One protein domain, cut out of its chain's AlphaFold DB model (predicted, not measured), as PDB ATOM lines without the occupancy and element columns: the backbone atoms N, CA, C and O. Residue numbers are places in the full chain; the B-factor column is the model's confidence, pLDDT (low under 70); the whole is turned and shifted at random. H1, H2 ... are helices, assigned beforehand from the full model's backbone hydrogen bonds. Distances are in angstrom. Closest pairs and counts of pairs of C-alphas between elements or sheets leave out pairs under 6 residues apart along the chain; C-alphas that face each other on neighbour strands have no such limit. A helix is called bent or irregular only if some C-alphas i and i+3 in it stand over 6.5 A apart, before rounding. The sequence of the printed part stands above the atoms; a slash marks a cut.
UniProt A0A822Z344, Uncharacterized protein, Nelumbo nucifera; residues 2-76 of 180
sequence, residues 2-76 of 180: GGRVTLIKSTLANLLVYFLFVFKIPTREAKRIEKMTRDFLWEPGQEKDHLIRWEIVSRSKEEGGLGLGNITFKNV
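This is residues 2 to 76 of the 180 residues of an uncharacterized protein of Nelumbo nucifera (UniProt A0A822Z344). Two long helices, H1 and H2, make a splayed helical hairpin, meeting where the first part of H1 comes beside the last part of H2, and the short helix H4 packs on both of them toward the hairpin's linked end. The rest of the later chain folds back along this pair, with the short helix H3 near H2 and a long loop, residues 59 to 70, leading from H3 to H4. The printed part has 75 residues with four named helices, H1, H2, H3 and H4 along the chain, and no named strand; its class is all helix. It is compact, with a radius of gyration of the C-alphas of 12.4 A, and spans 36 by 28 by 20 A.

The longest helix, H1, residues 2 to 22, has a kink of 41 degrees near residue 15; it is neither bent nor irregular, but only just: C-alphas 13 and 16 are 6.2 A apart. H2, residues 27 to 42, runs the opposite way at a shallow tilt of 15 degrees and forms a helical hairpin with H1. The two touch through residues 4 to 8 of H1 and 37 to 41 of H2 alone; their closest C-alphas, those of Arg 4 and Leu 41, are 6.3 A apart. H4, residues 71 to 76, touches H2 at residues 27 to 34 of H2 alone, at a steep tilt of 40 degrees, opposite ways; the closest C-alphas, those of Ala 30 and Ile 71, are 6.0 A apart. H4 and H1 only just touch, with 3 pairs of C-alphas within 8 A, at residues 20 to 21 of H1 alone; the closest are those of Leu 20 and Asn 75, 5.0 A apart. These two run the same way at a shallow tilt of 34 degrees, only just short of steep. H3, residues 54 to 58, is close to H2 but not clearly touching, with the C-alphas of Arg 38 and Trp 54 closest at 7.5 A. H3 is apart from H1 and from H4. Every O i to N i+4 pair is within hydrogen-bond range in H2, H3 and H4, and 13 of 17 are in H1.

H1 begins with C-alpha 2 at (48.185, 11.612, -25.110) and measures 29.9 A from first to last C-alpha. H2 measures 22.3 A, from C-alpha 27 at (29.037, 13.018, -5.208). H3 has five residues and H4 six; H4 ends with C-alpha 76 at (26.280, 21.741, -12.267).

The two C-alphas farthest apart, those of Val 22 and Lys 48, are 36.4 A apart. The printed part has no cut. The link from H1 to H2 is tight; those from H2 to H3 and from H3 to H4 are long. Mean pLDDT of the printed part is 81.0, and residue 13 and residues 44 to 50 are under 70.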
ATOM      1  N   GLY A   2      49.107  10.871 -24.227       78.50
ATOM      2  CA  GLY A   2      48.185  11.612 -25.110       78.50
ATOM      3  C   GLY A   2      47.004  10.801 -25.674       78.50
ATOM      4  O   GLY A   2      45.866  11.241 -25.558       78.50
ATOM      5  N   GLY A   3      47.242   9.585 -26.186       85.88
ATOM      6  CA  GLY A   3      46.171   8.736 -26.735       85.88
ATOM      7  C   GLY A   3      45.087   8.346 -25.720       85.88
ATOM      8  O   GLY A   3      43.902   8.387 -26.041       85.88
ATOM      9  N   ARG A   4      45.465   8.053 -24.465       86.75
ATOM     10  CA  ARG A   4      44.506   7.726 -23.392       86.75
ATOM     11  C   ARG A   4      43.660   8.930 -23.003       86.75
ATOM     12  O   ARG A   4      42.460   8.785 -22.821       86.75
ATOM     13  N   VAL A   5      44.258  10.122 -22.928       86.56
ATOM     14  CA  VAL A   5      43.516  11.367 -22.663       86.56
ATOM     15  C   VAL A   5      42.486  11.623 -23.762       86.56
ATOM     16  O   VAL A   5      41.353  11.989 -23.460       86.56
ATOM     17  N   THR A   6      42.849  11.403 -25.026       88.69
ATOM     18  CA  THR A   6      41.913  11.527 -26.150       88.69
ATOM     19  C   THR A   6      40.778  10.510 -26.051       88.69
ATOM     20  O   THR A   6      39.623  10.894 -26.214       88.69
ATOM     21  N   LEU A   7      41.076   9.252 -25.711       86.88
ATOM     22  CA  LEU A   7      40.061   8.207 -25.544       86.88
ATOM     23  C   LEU A   7      39.120   8.483 -24.364       86.88
ATOM     24  O   LEU A   7      37.908   8.342 -24.490       86.88
ATOM     25  N   ILE A   8      39.663   8.929 -23.228       86.38
ATOM     26  CA  ILE A   8      38.884   9.396 -22.076       86.38
ATOM     27  C   ILE A   8      37.936  10.501 -22.535       86.38
ATOM     28  O   ILE A   8      36.738  10.430 -22.290       86.38
ATOM     29  N   LYS A   9      38.452  11.514 -23.239       83.06
ATOM     30  CA  LYS A   9      37.630  12.630 -23.707       83.06
ATOM     31  C   LYS A   9      36.551  12.176 -24.681       83.06
ATOM     32  O   LYS A   9      35.421  12.594 -24.496       83.06
ATOM     33  N   SER A  10      36.842  11.320 -25.656       83.56
ATOM     34  CA  SER A  10      35.832  10.877 -26.628       83.56
ATOM     35  C   SER A  10      34.744   9.993 -26.006       83.56
ATOM     36  O   SER A  10      33.576  10.112 -26.367       83.56
ATOM     37  N   THR A  11      35.099   9.143 -25.039       81.38
ATOM     38  CA  THR A  11      34.156   8.227 -24.373       81.38
ATOM     39  C   THR A  11      33.322   8.924 -23.294       81.38
ATOM     40  O   THR A  11      32.090   8.865 -23.341       81.38
ATOM     41  N   LEU A  12      33.957   9.649 -22.360       72.38
ATOM     42  CA  LEU A  12      33.253  10.421 -21.326       72.38
ATOM     43  C   LEU A  12      32.407  11.547 -21.927       72.38
ATOM     44  O   LEU A  12      31.321  11.812 -21.411       72.38
ATOM     45  N   ALA A  13      32.876  12.210 -22.992       69.62
ATOM     46  CA  ALA A  13      32.137  13.329 -23.579       69.62
ATOM     47  C   ALA A  13      30.807  12.911 -24.208       69.62
ATOM     48  O   ALA A  13      29.909  13.737 -24.268       69.62
ATOM     49  N   ASN A  14      30.649  11.660 -24.644       71.19
ATOM     50  CA  ASN A  14      29.418  11.239 -25.311       71.19
ATOM     51  C   ASN A  14      28.472  10.506 -24.360       71.19
ATOM     52  O   ASN A  14      27.301  10.863 -24.262       71.19
ATOM     53  N   LEU A  15      28.971   9.515 -23.613       75.62
ATOM     54  CA  LEU A  15      28.104   8.693 -22.767       75.62
ATOM     55  C   LEU A  15      27.689   9.439 -21.495       75.62
ATOM     56  O   LEU A  15      26.516   9.484 -21.137       75.62
ATOM     57  N   LEU A  16      28.658  10.040 -20.804       77.56
ATOM     58  CA  LEU A  16      28.413  10.615 -19.486       77.56
ATOM     59  C   LEU A  16      27.822  12.017 -19.575       77.56
ATOM     60  O   LEU A  16      27.018  12.371 -18.722       77.56
ATOM     61  N   VAL A  17      28.117  12.792 -20.620       79.56
ATOM     62  CA  VAL A  17      27.502  14.120 -20.795       79.56
ATOM     63  C   VAL A  17      25.984  14.029 -20.913       79.56
ATOM     64  O   VAL A  17      25.310  14.861 -20.316       79.56
ATOM     65  N   TYR A  18      25.435  13.015 -21.589       80.88
ATOM     66  CA  TYR A  18      23.982  12.831 -21.660       80.88
ATOM     67  C   TYR A  18      23.365  12.655 -20.265       80.88
ATOM     68  O   TYR A  18      22.456  13.393 -19.885       80.88
ATOM     69  N   PHE A  19      23.909  11.738 -19.460       81.50
ATOM     70  CA  PHE A  19      23.422  11.510 -18.098       81.50
ATOM     71  C   PHE A  19      23.607  12.738 -17.201       81.50
ATOM     72  O   PHE A  19      22.693  13.105 -16.466       81.50
ATOM     73  N   LEU A  20      24.757  13.409 -17.299       83.69
ATOM     74  CA  LEU A  20      25.068  14.616 -16.528       83.69
ATOM     75  C   LEU A  20      24.245  15.836 -16.968       83.69
ATOM     76  O   LEU A  20      24.176  16.813 -16.229       83.69
ATOM     77  N   PHE A  21      23.654  15.817 -18.161       83.25
ATOM     78  CA  PHE A  21      22.820  16.907 -18.660       83.25
ATOM     79  C   PHE A  21      21.375  16.830 -18.160       83.25
ATOM     80  O   PHE A  21      20.699  17.856 -18.086       83.25
ATOM     81  N   VAL A  22      20.904  15.629 -17.812       78.81
ATOM     82  CA  VAL A  22      19.518  15.386 -17.382       78.81
ATOM     83  C   VAL A  22      19.424  15.172 -15.871       78.81
ATOM     84  O   VAL A  22      18.462  15.616 -15.247       78.81
ATOM     85  N   PHE A  23      20.417  14.522 -15.259       82.06
ATOM     86  CA  PHE A  23      20.362  14.117 -13.857       82.06
ATOM     87  C   PHE A  23      21.474  14.746 -13.025       82.06
ATOM     88  O   PHE A  23      22.624  14.854 -13.453       82.06
ATOM     89  N   LYS A  24      21.145  15.105 -11.779       83.38
ATOM     90  CA  LYS A  24      22.152  15.476 -10.783       83.38
ATOM     91  C   LYS A  24      22.879  14.228 -10.308       83.38
ATOM     92  O   LYS A  24      22.258  13.315  -9.765       83.38
ATOM     93  N   ILE A  25      24.194  14.205 -10.489       84.12
ATOM     94  CA  ILE A  25      25.012  13.072 -10.067       84.12
ATOM     95  C   ILE A  25      25.274  13.137  -8.551       84.12
ATOM     96  O   ILE A  25      25.683  14.183  -8.038       84.12
ATOM     97  N   PRO A  26      25.075  12.037  -7.801       85.56
ATOM     98  CA  PRO A  26      25.537  11.957  -6.422       85.56
ATOM     99  C   PRO A  26      27.063  12.073  -6.355       85.56
ATOM    100  O   PRO A  26      27.781  11.459  -7.146       85.56
ATOM    101  N   THR A  27      27.587  12.788  -5.359       84.25
ATOM    102  CA  THR A  27      29.037  13.018  -5.208       84.25
ATOM    103  C   THR A  27      29.844  11.719  -5.123       84.25
ATOM    104  O   THR A  27      30.977  11.663  -5.595       84.25
ATOM    105  N   ARG A  28      29.267  10.652  -4.552       87.25
ATOM    106  CA  ARG A  28      29.903   9.327  -4.476       87.25
ATOM    107  C   ARG A  28      30.166   8.738  -5.863       87.25
ATOM    108  O   ARG A  28      31.276   8.278  -6.119       87.25
ATOM    109  N   GLU A  29      29.175   8.790  -6.747       87.62
ATOM    110  CA  GLU A  29      29.294   8.252  -8.104       87.62
ATOM    111  C   GLU A  29      30.208   9.122  -8.964       87.62
ATOM    112  O   GLU A  29      31.048   8.596  -9.688       87.62
ATOM    113  N   ALA A  30      30.150  10.449  -8.802       86.81
ATOM    114  CA  ALA A  30      31.101  11.350  -9.451       86.81
ATOM    115  C   ALA A  30      32.552  10.997  -9.078       86.81
ATOM    116  O   ALA A  30      33.383  10.796  -9.962       86.81
ATOM    117  N   LYS A  31      32.840  10.814  -7.781       87.00
ATOM    118  CA  LYS A  31      34.166  10.386  -7.299       87.00
ATOM    119  C   LYS A  31      34.565   9.007  -7.819       87.00
ATOM    120  O   LYS A  31      35.738   8.779  -8.102       87.00
ATOM    121  N   ARG A  32      33.613   8.078  -7.950       88.94
ATOM    122  CA  ARG A  32      33.862   6.743  -8.508       88.94
ATOM    123  C   ARG A  32      34.279   6.820  -9.978       88.94
ATOM    124  O   ARG A  32      35.249   6.169 -10.355       88.94
ATOM    125  N   ILE A  33      33.600   7.637 -10.781       87.69
ATOM    126  CA  ILE A  33      33.949   7.853 -12.193       87.69
ATOM    127  C   ILE A  33      35.294   8.581 -12.314       87.69
ATOM    128  O   ILE A  33      36.129   8.196 -13.133       87.69
ATOM    129  N   GLU A  34      35.546   9.598 -11.484       87.19
ATOM    130  CA  GLU A  34      36.844  10.285 -11.443       87.19
ATOM    131  C   GLU A  34      37.974   9.318 -11.078       87.19
ATOM    132  O   GLU A  34      39.013   9.326 -11.735       87.19
ATOM    133  N   LYS A  35      37.749   8.424 -10.106       86.31
ATOM    134  CA  LYS A  35      38.695   7.360  -9.754       86.31
ATOM    135  C   LYS A  35      38.953   6.430 -10.940       86.31
ATOM    136  O   LYS A  35      40.104   6.245 -11.299       86.31
ATOM    137  N   MET A  36      37.916   5.916 -11.602       86.12
ATOM    138  CA  MET A  36      38.086   5.055 -12.784       86.12
ATOM    139  C   MET A  36      38.857   5.757 -13.911       86.12
ATOM    140  O   MET A  36      39.717   5.157 -14.548       86.12
ATOM    141  N   THR A  37      38.577   7.042 -14.135       86.12
ATOM    142  CA  THR A  37      39.267   7.855 -15.147       86.12
ATOM    143  C   THR A  37      40.742   8.042 -14.798       86.12
ATOM    144  O   THR A  37      41.606   7.970 -15.672       86.12
ATOM    145  N   ARG A  38      41.028   8.269 -13.514       86.00
ATOM    146  CA  ARG A  38      42.381   8.387 -12.974       86.00
ATOM    147  C   ARG A  38      43.155   7.080 -13.098       86.00
ATOM    148  O   ARG A  38      44.261   7.097 -13.625       86.00
ATOM    149  N   ASP A  39      42.558   5.971 -12.683       85.62
ATOM    150  CA  ASP A  39      43.176   4.646 -12.724       85.62
ATOM    151  C   ASP A  39      43.454   4.231 -14.186       85.62
ATOM    152  O   ASP A  39      44.531   3.742 -14.516       85.62
ATOM    153  N   PHE A  40      42.534   4.532 -15.111       85.19
ATOM    154  CA  PHE A  40      42.753   4.302 -16.542       85.19
ATOM    155  C   PHE A  40      43.873   5.179 -17.128       85.19
ATOM    156  O   PHE A  40      44.646   4.725 -17.978       85.19
ATOM    157  N   LEU A  41      43.984   6.439 -16.690       85.88
ATOM    158  CA  LEU A  41      45.039   7.339 -17.151       85.88
ATOM    159  C   LEU A  41      46.428   6.826 -16.736       85.88
ATOM    160  O   LEU A  41      47.326   6.770 -17.586       85.88
ATOM    161  N   TRP A  42      46.577   6.446 -15.463       80.81
ATOM    162  CA  TRP A  42      47.855   6.069 -14.847       80.81
ATOM    163  C   TRP A  42      48.259   4.601 -14.996       80.81
ATOM    164  O   TRP A  42      49.398   4.290 -14.678       80.81
ATOM    165  N   GLU A  43      47.390   3.773 -15.581       74.94
ATOM    166  CA  GLU A  43      47.499   2.322 -15.821       74.94
ATOM    167  C   GLU A  43      46.742   1.455 -14.813       74.94
ATOM    168  O   GLU A  43      46.956   1.566 -13.605       74.94
ATOM    169  N   PRO A  44      45.898   0.524 -15.297       64.25
ATOM    170  CA  PRO A  44      45.273  -0.459 -14.430       64.25
ATOM    171  C   PRO A  44      46.341  -1.428 -13.901       64.25
ATOM    172  O   PRO A  44      46.948  -2.168 -14.672       64.25
ATOM    173  N   GLY A  45      46.555  -1.440 -12.584       59.50
ATOM    174  CA  GLY A  45      47.322  -2.490 -11.903       59.50
ATOM    175  C   GLY A  45      48.766  -2.160 -11.515       59.50
ATOM    176  O   GLY A  45      49.430  -3.031 -10.964       59.50
ATOM    177  N   GLN A  46      49.261  -0.936 -11.731       60.06
ATOM    178  CA  GLN A  46      50.482  -0.475 -11.058       60.06
ATOM    179  C   GLN A  46      50.103   0.393  -9.853       60.06
ATOM    180  O   GLN A  46      49.721   1.549 -10.020       60.06
ATOM    181  N   GLU A  47      50.239  -0.151  -8.638       56.34
ATOM    182  CA  GLU A  47      50.273   0.624  -7.384       56.34
ATOM    183  C   GLU A  47      51.558   1.463  -7.338       56.34
ATOM    184  O   GLU A  47      52.492   1.205  -6.585       56.34
ATOM    185  N   LYS A  48      51.658   2.455  -8.218       58.84
ATOM    186  CA  LYS A  48      52.669   3.499  -8.108       58.84
ATOM    187  C   LYS A  48      52.018   4.686  -7.437       58.84
ATOM    188  O   LYS A  48      51.066   5.238  -7.983       58.84
ATOM    189  N   ASP A  49      52.560   5.103  -6.300       58.47
ATOM    190  CA  ASP A  49      52.142   6.339  -5.652       58.47
ATOM    191  C   ASP A  49      52.299   7.509  -6.626       58.47
ATOM    192  O   ASP A  49      53.388   7.853  -7.094       58.47
ATOM    193  N   HIS A  50      51.165   8.096  -7.000       68.06
ATOM    194  CA  HIS A  50      51.137   9.202  -7.940       68.06
ATOM    195  C   HIS A  50      51.551  10.487  -7.219       68.06
ATOM    196  O   HIS A  50      50.847  10.977  -6.338       68.06
ATOM    197  N   LEU A  51      52.677  11.070  -7.636       71.19
ATOM    198  CA  LEU A  51      53.242  12.281  -7.026       71.19
ATOM    199  C   LEU A  51      52.407  13.549  -7.285       71.19
ATOM    200  O   LEU A  51      52.578  14.558  -6.602       71.19
ATOM    201  N   ILE A  52      51.506  13.521  -8.275       79.75
ATOM    202  CA  ILE A  52      50.730  14.692  -8.696       79.75
ATOM    203  C   ILE A  52      49.266  14.524  -8.289       79.75
ATOM    204  O   ILE A  52      48.591  13.575  -8.690       79.75
ATOM    205  N   ARG A  53      48.758  15.505  -7.535       83.19
ATOM    206  CA  ARG A  53      47.343  15.598  -7.157       83.19
ATOM    207  C   ARG A  53      46.434  15.600  -8.388       83.19
ATOM    208  O   ARG A  53      46.660  16.353  -9.338       83.19
ATOM    209  N   TRP A  54      45.367  14.801  -8.337       83.69
ATOM    210  CA  TRP A  54      44.405  14.666  -9.436       83.69
ATOM    211  C   TRP A  54      43.759  16.000  -9.813       83.69
ATOM    212  O   TRP A  54      43.551  16.272 -10.993       83.69
ATOM    213  N   GLU A  55      43.516  16.870  -8.832       83.44
ATOM    214  CA  GLU A  55      42.938  18.192  -9.051       83.44
ATOM    215  C   GLU A  55      43.794  19.014 -10.018       83.44
ATOM    216  O   GLU A  55      43.246  19.623 -10.928       83.44
ATOM    217  N   ILE A  56      45.125  18.967  -9.890       84.12
ATOM    218  CA  ILE A  56      46.062  19.701 -10.757       84.12
ATOM    219  C   ILE A  56      46.029  19.132 -12.177       84.12
ATOM    220  O   ILE A  56      45.949  19.874 -13.149       84.12
ATOM    221  N   VAL A  57      46.018  17.805 -12.301       85.50
ATOM    222  CA  VAL A  57      45.990  17.110 -13.598       85.50
ATOM    223  C   VAL A  57      44.664  17.329 -14.323       85.50
ATOM    224  O   VAL A  57      44.626  17.409 -15.549       85.50
ATOM    225  N   SER A  58      43.565  17.450 -13.581       82.94
ATOM    226  CA  SER A  58      42.225  17.625 -14.144       82.94
ATOM    227  C   SER A  58      41.929  19.047 -14.638       82.94
ATOM    228  O   SER A  58      41.002  19.205 -15.432       82.94
ATOM    229  N   ARG A  59      42.702  20.063 -14.228       84.50
ATOM    230  CA  ARG A  59      42.520  21.478 -14.617       84.50
ATOM    231  C   ARG A  59      42.529  21.711 -16.125       84.50
ATOM    232  O   ARG A  59      42.909  20.824 -16.893       84.50
ATOM    233  N   SER A  60      42.088  22.895 -16.558       84.00
ATOM    234  CA  SER A  60      42.096  23.257 -17.979       84.00
ATOM    235  C   SER A  60      43.522  23.218 -18.549       84.00
ATOM    236  O   SER A  60      44.506  23.266 -17.811       84.00
ATOM    237  N   LYS A  61      43.648  23.118 -19.878       84.12
ATOM    238  CA  LYS A  61      44.970  23.186 -20.523       84.12
ATOM    239  C   LYS A  61      45.639  24.548 -20.317       84.12
ATOM    240  O   LYS A  61      46.858  24.602 -20.222       84.12
ATOM    241  N   GLU A  62      44.845  25.611 -20.226       84.50
ATOM    242  CA  GLU A  62      45.313  26.976 -19.948       84.50
ATOM    243  C   GLU A  62      45.909  27.087 -18.537       84.50
ATOM    244  O   GLU A  62      46.896  27.779 -18.330       84.50
ATOM    245  N   GLU A  63      45.362  26.335 -17.581       83.62
ATOM    246  CA  GLU A  63      45.849  26.243 -16.199       83.62
ATOM    247  C   GLU A  63      46.971  25.198 -16.012       83.62
ATOM    248  O   GLU A  63      47.323  24.859 -14.880       83.62
ATOM    249  N   GLY A  64      47.514  24.644 -17.104       82.38
ATOM    250  CA  GLY A  64      48.591  23.647 -17.076       82.38
ATOM    251  C   GLY A  64      48.147  22.205 -16.790       82.38
ATOM    252  O   GLY A  64      48.991  21.345 -16.540       82.38
ATOM    253  N   GLY A  65      46.842  21.918 -16.822       87.25
ATOM    254  CA  GLY A  65      46.277  20.573 -16.670       87.25
ATOM    255  C   GLY A  65      45.991  19.857 -18.000       87.25
ATOM    256  O   GLY A  65      46.275  20.337 -19.097       87.25
ATOM    257  N   LEU A  66      45.381  18.670 -17.928       84.44
ATOM    258  CA  LEU A  66      45.008  17.855 -19.098       84.44
ATOM    259  C   LEU A  66      43.635  18.222 -19.688       84.44
ATOM    260  O   LEU A  66      43.247  17.717 -20.752       84.44
ATOM    261  N   GLY A  67      42.874  19.092 -19.027       82.81
ATOM    262  CA  GLY A  67      41.528  19.503 -19.424       82.81
ATOM    263  C   GLY A  67      40.498  18.383 -19.296       82.81
ATOM    264  O   GLY A  67      39.626  18.256 -20.156       82.81
ATOM    265  N   LEU A  68      40.637  17.520 -18.287       81.44
ATOM    266  CA  LEU A  68      39.646  16.478 -17.983       81.44
ATOM    267  C   LEU A  68      38.462  17.046 -17.192       81.44
ATOM    268  O   LEU A  68      37.333  16.609 -17.405       81.44
ATOM    269  N   GLY A  69      38.700  18.082 -16.387       79.19
ATOM    270  CA  GLY A  69      37.730  18.797 -15.562       79.19
ATOM    271  C   GLY A  69      37.138  17.954 -14.433       79.19
ATOM    272  O   GLY A  69      37.177  16.727 -14.461       79.19
ATOM    273  N   ASN A  70      36.542  18.622 -13.447       82.81
ATOM    274  CA  ASN A  70      35.779  17.955 -12.395       82.81
ATOM    275  C   ASN A  70      34.374  17.593 -12.900       82.81
ATOM    276  O   ASN A  70      33.681  18.430 -13.492       82.81
ATOM    277  N   ILE A  71      33.933  16.365 -12.638       84.50
ATOM    278  CA  ILE A  71      32.637  15.866 -13.120       84.50
ATOM    279  C   ILE A  71      31.476  16.603 -12.449       84.50
ATOM    280  O   ILE A  71      30.480  16.914 -13.100       84.50
ATOM    281  N   THR A  72      31.619  16.941 -11.169       83.06
ATOM    282  CA  THR A  72      30.598  17.661 -10.397       83.06
ATOM    283  C   THR A  72      30.395  19.069 -10.947       83.06
ATOM    284  O   THR A  72      29.259  19.470 -11.190       83.06
ATOM    285  N   PHE A  73      31.480  19.804 -11.224       81.31
ATOM    286  CA  PHE A  73      31.372  21.140 -11.824       81.31
ATOM    287  C   PHE A  73      30.764  21.088 -13.228       81.31
ATOM    288  O   PHE A  73      29.898  21.902 -13.545       81.31
ATOM    289  N   LYS A  74      31.132  20.090 -14.043       82.50
ATOM    290  CA  LYS A  74      30.504  19.870 -15.355       82.50
ATOM    291  C   LYS A  74      29.006  19.586 -15.240       82.50
ATOM    292  O   LYS A  74      28.236  20.162 -15.997       82.50
ATOM    293  N   ASN A  75      28.582  18.748 -14.293       87.31
ATOM    294  CA  ASN A  75      27.167  18.455 -14.049       87.31
ATOM    295  C   ASN A  75      26.384  19.712 -13.661       87.31
ATOM    296  O   ASN A  75      25.349  19.994 -14.252       87.31
ATOM    297  N   VAL A  76      26.909  20.492 -12.712       83.75
ATOM    298  CA  VAL A  76      26.280  21.741 -12.267       83.75
ATOM    299  C   VAL A  76      26.162  22.739 -13.419       83.75
ATOM    300  O   VAL A  76      25.091  23.304 -13.614       83.75
TER     301      VAL A  76